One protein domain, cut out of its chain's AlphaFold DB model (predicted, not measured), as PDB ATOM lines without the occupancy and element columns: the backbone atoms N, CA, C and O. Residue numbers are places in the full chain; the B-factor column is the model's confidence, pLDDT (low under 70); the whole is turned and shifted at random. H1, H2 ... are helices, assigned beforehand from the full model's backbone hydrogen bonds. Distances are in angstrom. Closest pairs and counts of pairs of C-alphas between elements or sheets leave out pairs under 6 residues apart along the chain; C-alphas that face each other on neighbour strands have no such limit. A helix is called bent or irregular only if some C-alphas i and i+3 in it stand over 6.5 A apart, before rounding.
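What this domain is: This is residues 103 to 156 of the 179 residues of an uncharacterized protein of Acidithiobacillus thiooxidans ATCC 19377 (UniProt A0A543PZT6). A long helix, H1, packs on a second helix, H2, at a slant, and both run the same way; a long loop, residues 124 to 140, leads from the end of H1 back to the start of H2. The closest approach is at Leu 115 of H1 and Leu 144 of H2, and residues 104 to 110 stick out at one end. The printed part has 54 residues, with two named helices, H1 then H2, and no named strand; the class is all helix. The whole is compact, with a radius of gyration of the C-alphas of 11.3 A, and the C-alphas span 34 by 25 by 15 A.

How they stand to each other: H1, residues 108 to 123, touches H2, residues 141 to 155, with 10 pairs of C-alphas within 8 A. Their closest C-alphas, those of Leu 115 and Leu 144, are 6.3 A apart. The two helices run the same way at a steep tilt of 43 degrees, and their centres are 10.9 A apart. In H2 every O i to N i+4 pair is within hydrogen-bond range; in H1, 11 of 12 are. Neither helix is bent or irregular.

Where its parts are: H1 has 16 residues, from C-alpha 108 at (48.643, 21.216, -32.783) to C-alpha 123 at (32.479, 15.373, -17.054), a length of 23.3 A. H2 has 15 residues and measures 21.0 A from its first C-alpha to its last, C-alpha 155 at (26.003, 8.236, -27.052).

The domain as a whole: The two C-alphas farthest apart, those of Glu 106 and His 127, are 33.9 A apart. The link from H1 to H2, 17 residues, is long. Residues 104 to 110, of which 108 to 110 belong to H1, stand free. The printed part has no cut; its mean pLDDT is 89.4, and no printed residue is under 70.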
ATOM      1  N   ASP A 103      48.725  15.368 -36.528       84.44
ATOM      2  CA  ASP A 103      48.998  15.599 -37.955       84.44
ATOM      3  C   ASP A 103      47.725  15.902 -38.770       84.44
ATOM      4  O   ASP A 103      47.797  16.391 -39.896       84.44
ATOM      5  N   PHE A 104      46.535  15.636 -38.218       81.00
ATOM      6  CA  PHE A 104      45.261  16.005 -38.850       81.00
ATOM      7  C   PHE A 104      44.877  17.478 -38.619       81.00
ATOM      8  O   PHE A 104      43.909  17.975 -39.212       81.00
ATOM      9  N   TYR A 105      45.619  18.201 -37.778       78.50
ATOM     10  CA  TYR A 105      45.355  19.585 -37.397       78.50
ATOM     11  C   TYR A 105      46.456  20.501 -37.930       78.50
ATOM     12  O   TYR A 105      47.632  20.168 -37.888       78.50
ATOM     13  N   GLU A 106      46.065  21.668 -38.446       80.88
ATOM     14  CA  GLU A 106      47.029  22.664 -38.945       80.88
ATOM     15  C   GLU A 106      47.840  23.282 -37.803       80.88
ATOM     16  O   GLU A 106      49.037  23.513 -37.943       80.88
ATOM     17  N   ASP A 107      47.188  23.502 -36.660       82.31
ATOM     18  CA  ASP A 107      47.819  23.933 -35.418       82.31
ATOM     19  C   ASP A 107      47.627  22.848 -34.338       82.31
ATOM     20  O   ASP A 107      46.496  22.614 -33.889       82.31
ATOM     21  N   PRO A 108      48.707  22.193 -33.870       73.88
ATOM     22  CA  PRO A 108      48.643  21.216 -32.783       73.88
ATOM     23  C   PRO A 108      48.060  21.774 -31.474       73.88
ATOM     24  O   PRO A 108      47.482  21.028 -30.680       73.88
ATOM     25  N   GLY A 109      48.182  23.083 -31.228       82.81
ATOM     26  CA  GLY A 109      47.591  23.751 -30.067       82.81
ATOM     27  C   GLY A 109      46.062  23.707 -30.074       82.81
ATOM     28  O   GLY A 109      45.443  23.548 -29.018       82.81
ATOM     29  N   VAL A 110      45.451  23.753 -31.261       84.00
ATOM     30  CA  VAL A 110      43.993  23.697 -31.439       84.00
ATOM     31  C   VAL A 110      43.435  22.340 -31.010       84.00
ATOM     32  O   VAL A 110      42.426  22.291 -30.301       84.00
ATOM     33  N   LEU A 111      44.113  21.236 -31.350       85.00
ATOM     34  CA  LEU A 111      43.704  19.899 -30.907       85.00
ATOM     35  C   LEU A 111      43.610  19.832 -29.376       85.00
ATOM     36  O   LEU A 111      42.612  19.351 -28.840       85.00
ATOM     37  N   LYS A 112      44.606  20.361 -28.657       87.31
ATOM     38  CA  LYS A 112      44.623  20.330 -27.183       87.31
ATOM     39  C   LYS A 112      43.437  21.066 -26.574       87.31
ATOM     40  O   LYS A 112      42.862  20.600 -25.589       87.31
ATOM     41  N   VAL A 113      43.049  22.195 -27.169       88.06
ATOM     42  CA  VAL A 113      41.870  22.959 -26.747       88.06
ATOM     43  C   VAL A 113      40.602  22.126 -26.935       88.06
ATOM     44  O   VAL A 113      39.827  21.995 -25.985       88.06
ATOM     45  N   TYR A 114      40.420  21.495 -28.100       88.69
ATOM     46  CA  TYR A 114      39.255  20.647 -28.365       88.69
ATOM     47  C   TYR A 114      39.196  19.408 -27.472       88.69
ATOM     48  O   TYR A 114      38.132  19.087 -26.947       88.69
ATOM     49  N   LEU A 115      40.326  18.739 -27.239       90.56
ATOM     50  CA  LEU A 115      40.385  17.584 -26.342       90.56
ATOM     51  C   LEU A 115      39.994  17.972 -24.914       90.56
ATOM     52  O   LEU A 115      39.185  17.289 -24.288       90.56
ATOM     53  N   ARG A 116      40.505  19.100 -24.406       90.25
ATOM     54  CA  ARG A 116      40.137  19.599 -23.077       90.25
ATOM     55  C   ARG A 116      38.642  19.902 -22.982       90.25
ATOM     56  O   ARG A 116      37.993  19.445 -22.045       90.25
ATOM     57  N   GLN A 117      38.098  20.626 -23.957       90.19
ATOM     58  CA  GLN A 117      36.668  20.938 -24.013       90.19
ATOM     59  C   GLN A 117      35.811  19.670 -24.089       90.19
ATOM     60  O   GLN A 117      34.788  19.584 -23.413       90.19
ATOM     61  N   GLY A 118      36.250  18.671 -24.856       92.25
ATOM     62  CA  GLY A 118      35.544  17.404 -24.978       92.25
ATOM     63  C   GLY A 118      35.501  16.613 -23.673       92.25
ATOM     64  O   GLY A 118      34.444  16.120 -23.290       92.25
ATOM     65  N   ILE A 119      36.606  16.559 -22.925       94.25
ATOM     66  CA  ILE A 119      36.611  15.939 -21.592       94.25
ATOM     67  C   ILE A 119      35.731  16.716 -20.607       94.25
ATOM     68  O   ILE A 119      34.972  16.100 -19.857       94.25
ATOM     69  N   ASP A 120      35.789  18.048 -20.613       92.38
ATOM     70  CA  ASP A 120      34.937  18.877 -19.751       92.38
ATOM     71  C   ASP A 120      33.446  18.699 -20.076       92.38
ATOM     72  O   ASP A 120      32.609  18.739 -19.171       92.38
ATOM     73  N   PHE A 121      33.103  18.449 -21.343       94.06
ATOM     74  CA  PHE A 121      31.748  18.093 -21.756       94.06
ATOM     75  C   PHE A 121      31.308  16.755 -21.148       94.06
ATOM     76  O   PHE A 121      30.266  16.700 -20.498       94.06
ATOM     77  N   ILE A 122      32.120  15.699 -21.280       94.56
ATOM     78  CA  ILE A 122      31.804  14.366 -20.732       94.56
ATOM     79  C   ILE A 122      31.675  14.417 -19.202       94.56
ATOM     80  O   ILE A 122      30.771  13.809 -18.635       94.56
ATOM     81  N   ARG A 123      32.529  15.191 -18.518       94.38
ATOM     82  CA  ARG A 123      32.479  15.373 -17.054       94.38
ATOM     83  C   ARG A 123      31.169  15.965 -16.550       94.38
ATOM     84  O   ARG A 123      30.797  15.716 -15.408       94.38
ATOM     85  N   ARG A 124      30.501  16.775 -17.369       94.00
ATOM     86  CA  ARG A 124      29.217  17.400 -17.031       94.00
ATOM     87  C   ARG A 124      28.023  16.533 -17.415       94.00
ATOM     88  O   ARG A 124      26.902  16.899 -17.073       94.00
ATOM     89  N   ASP A 125      28.232  15.420 -18.119       95.44
ATOM     90  CA  ASP A 125      27.133  14.528 -18.464       95.44
ATOM     91  C   ASP A 125      26.601  13.830 -17.193       95.44
ATOM     92  O   ASP A 125      27.386  13.210 -16.471       95.44
ATOM     93  N   PRO A 126      25.287  13.894 -16.902       95.06
ATOM     94  CA  PRO A 126      24.723  13.324 -15.677       95.06
ATOM     95  C   PRO A 126      24.904  11.809 -15.528       95.06
ATOM     96  O   PRO A 126      24.922  11.312 -14.404       95.06
ATOM     97  N   HIS A 127      25.021  11.069 -16.635       93.75
ATOM     98  CA  HIS A 127      25.116   9.606 -16.617       93.75
ATOM     99  C   HIS A 127      26.569   9.125 -16.635       93.75
ATOM    100  O   HIS A 127      26.886   8.097 -16.041       93.75
ATOM    101  N   TRP A 128      27.456   9.867 -17.305       94.00
ATOM    102  CA  TRP A 128      28.849   9.457 -17.511       94.00
ATOM    103  C   TRP A 128      29.850  10.202 -16.631       94.00
ATOM    104  O   TRP A 128      30.907   9.655 -16.318       94.00
ATOM    105  N   GLY A 129      29.534  11.427 -16.203       92.94
ATOM    106  CA  GLY A 129      30.476  12.330 -15.544       92.94
ATOM    107  C   GLY A 129      31.115  11.742 -14.286       92.94
ATOM    108  O   GLY A 129      32.318  11.893 -14.083       92.94
ATOM    109  N   ALA A 130      30.349  10.987 -13.492       93.44
ATOM    110  CA  ALA A 130      30.834  10.329 -12.276       93.44
ATOM    111  C   ALA A 130      31.877   9.221 -12.534       93.44
ATOM    112  O   ALA A 130      32.617   8.856 -11.624       93.44
ATOM    113  N   LEU A 131      31.948   8.689 -13.760       93.56
ATOM    114  CA  LEU A 131      32.911   7.657 -14.154       93.56
ATOM    115  C   LEU A 131      34.219   8.246 -14.698       93.56
ATOM    116  O   LEU A 131      35.187   7.509 -14.880       93.56
ATOM    117  N   VAL A 132      34.266   9.553 -14.976       91.81
ATOM    118  CA  VAL A 132      35.443  10.191 -15.574       91.81
ATOM    119  C   VAL A 132      36.537  10.381 -14.515       91.81
ATOM    120  O   VAL A 132      36.338  11.135 -13.561       91.81
ATOM    121  N   PRO A 133      37.737   9.791 -14.683       90.38
ATOM    122  CA  PRO A 133      38.816   9.952 -13.714       90.38
ATOM    123  C   PRO A 133      39.292  11.406 -13.582       90.38
ATOM    124  O   PRO A 133      39.426  12.151 -14.562       90.38
ATOM    125  N   VAL A 134      39.635  11.812 -12.357       85.69
ATOM    126  CA  VAL A 134      40.136  13.170 -12.067       85.69
ATOM    127  C   VAL A 134      41.454  13.443 -12.801       85.69
ATOM    128  O   VAL A 134      41.611  14.499 -13.415       85.69
ATOM    129  N   GLY A 135      42.355  12.456 -12.821       86.31
ATOM    130  CA  GLY A 135      43.661  12.523 -13.489       86.31
ATOM    131  C   GLY A 135      43.628  12.305 -15.003       86.31
ATOM    132  O   GLY A 135      44.674  12.049 -15.595       86.31
ATOM    133  N   LEU A 136      42.445  12.347 -15.628       87.12
ATOM    134  CA  LEU A 136      42.338  12.235 -17.079       87.12
ATOM    135  C   LEU A 136      42.872  13.494 -17.781       87.12
ATOM    136  O   LEU A 136      43.494  13.401 -18.831       87.12
ATOM    137  N   VAL A 137      42.691  14.673 -17.182       76.62
ATOM    138  CA  VAL A 137      43.267  15.919 -17.710       76.62
ATOM    139  C   VAL A 137      44.785  15.891 -17.527       76.62
ATOM    140  O   VAL A 137      45.264  15.696 -16.414       76.62
ATOM    141  N   GLY A 138      45.530  16.093 -18.616       80.94
ATOM    142  CA  GLY A 138      46.998  16.012 -18.636       80.94
ATOM    143  C   GLY A 138      47.551  14.666 -19.111       80.94
ATOM    144  O   GLY A 138      48.766  14.515 -19.211       80.94
ATOM    145  N   GLN A 139      46.681  13.702 -19.428       90.75
ATOM    146  CA  GLN A 139      47.083  12.504 -20.164       90.75
ATOM    147  C   GLN A 139      47.430  12.831 -21.621       90.75
ATOM    148  O   GLN A 139      47.093  13.903 -22.127       90.75
ATOM    149  N   LYS A 140      48.077  11.872 -22.290       88.19
ATOM    150  CA  LYS A 140      48.432  11.966 -23.708       88.19
ATOM    151  C   LYS A 140      47.203  12.206 -24.587       88.19
ATOM    152  O   LYS A 140      46.121  11.667 -24.339       88.19
ATOM    153  N   GLU A 141      47.394  13.001 -25.628       87.31
ATOM    154  CA  GLU A 141      46.360  13.450 -26.555       87.31
ATOM    155  C   GLU A 141      45.641  12.280 -27.254       87.31
ATOM    156  O   GLU A 141      44.421  12.320 -27.431       87.31
ATOM    157  N   ASP A 142      46.357  11.197 -27.567       85.19
ATOM    158  CA  ASP A 142      45.808   9.979 -28.172       85.19
ATOM    159  C   ASP A 142      44.805   9.251 -27.259       85.19
ATOM    160  O   ASP A 142      43.755   8.797 -27.725       85.19
ATOM    161  N   LEU A 143      45.080   9.185 -25.953       89.69
ATOM    162  CA  LEU A 143      44.175   8.619 -24.955       89.69
ATOM    163  C   LEU A 143      42.915   9.476 -24.802       89.69
ATOM    164  O   LEU A 143      41.806   8.939 -24.749       89.69
ATOM    165  N   LEU A 144      43.070  10.802 -24.759       92.19
ATOM    166  CA  LEU A 144      41.933  11.720 -24.680       92.19
ATOM    167  C   LEU A 144      41.044  11.604 -25.917       92.19
ATOM    168  O   LEU A 144      39.827  11.469 -25.787       92.19
ATOM    169  N   MET A 145      41.651  11.586 -27.107       90.06
ATOM    170  CA  MET A 145      40.943  11.379 -28.367       90.06
ATOM    171  C   MET A 145      40.186  10.048 -28.359       90.06
ATOM    172  O   MET A 145      39.006  10.010 -28.704       90.06
ATOM    173  N   PHE A 146      40.835   8.961 -27.930       91.12
ATOM    174  CA  PHE A 146      40.211   7.642 -27.849       91.12
ATOM    175  C   PHE A 146      38.981   7.642 -26.934       91.12
ATOM    176  O   PHE A 146      37.927   7.153 -27.331       91.12
ATOM    177  N   ILE A 147      39.087   8.234 -25.742       94.12
ATOM    178  CA  ILE A 147      37.974   8.312 -24.786       94.12
ATOM    179  C   ILE A 147      36.819   9.140 -25.345       94.12
ATOM    180  O   ILE A 147      35.670   8.710 -25.258       94.12
ATOM    181  N   ILE A 148      37.108  10.294 -25.953       92.94
ATOM    182  CA  ILE A 148      36.064  11.134 -26.544       92.94
ATOM    183  C   ILE A 148      35.367  10.389 -27.682       92.94
ATOM    184  O   ILE A 148      34.143  10.351 -27.715       92.94
ATOM    185  N   LYS A 149      36.113   9.714 -28.565       90.44
ATOM    186  CA  LYS A 149      35.530   8.928 -29.666       90.44
ATOM    187  C   LYS A 149      34.697   7.744 -29.175       90.44
ATOM    188  O   LYS A 149      33.659   7.455 -29.766       90.44
ATOM    189  N   LEU A 150      35.108   7.075 -28.096       93.06
ATOM    190  CA  LEU A 150      34.291   6.034 -27.465       93.06
ATOM    191  C   LEU A 150      32.988   6.601 -26.905       93.06
ATOM    192  O   LEU A 150      31.935   6.002 -27.103       93.06
ATOM    193  N   TYR A 151      33.050   7.754 -26.241       94.88
ATOM    194  CA  TYR A 151      31.865   8.428 -25.729       94.88
ATOM    195  C   TYR A 151      30.919   8.863 -26.860       94.88
ATOM    196  O   TYR A 151      29.719   8.608 -26.782       94.88
ATOM    197  N   GLU A 152      31.447   9.481 -27.922       93.44
ATOM    198  CA  GLU A 152      30.679   9.861 -29.117       93.44
ATOM    199  C   GLU A 152      29.968   8.643 -29.717       93.44
ATOM    200  O   GLU A 152      28.766   8.689 -29.952       93.44
ATOM    201  N   SER A 153      30.682   7.522 -29.871       91.75
ATOM    202  CA  SER A 153      30.128   6.261 -30.380       91.75
ATOM    203  C   SER A 153      29.048   5.665 -29.467       91.75
ATOM    204  O   SER A 153      28.019   5.194 -29.940       91.75
ATOM    205  N   ALA A 154      29.249   5.707 -28.147       94.44
ATOM    206  CA  ALA A 154      28.310   5.143 -27.177       94.44
ATOM    207  C   ALA A 154      27.038   5.984 -26.990       94.44
ATOM    208  O   ALA A 154      26.014   5.459 -26.555       94.44
ATOM    209  N   THR A 155      27.108   7.288 -27.270       93.56
ATOM    210  CA  THR A 155      26.003   8.236 -27.052       93.56
ATOM    211  C   THR A 155      25.384   8.768 -28.341       93.56
ATOM    212  O   THR A 155      24.408   9.511 -28.268       93.56
ATOM    213  N   ASP A 156      25.957   8.411 -29.494       91.12
ATOM    214  CA  ASP A 156      25.641   8.956 -30.819       91.12
ATOM    215  C   ASP A 156      25.693  10.497 -30.871       91.12
ATOM    216  O   ASP A 156      24.959  11.168 -31.596       91.12
TER     217      ASP A 156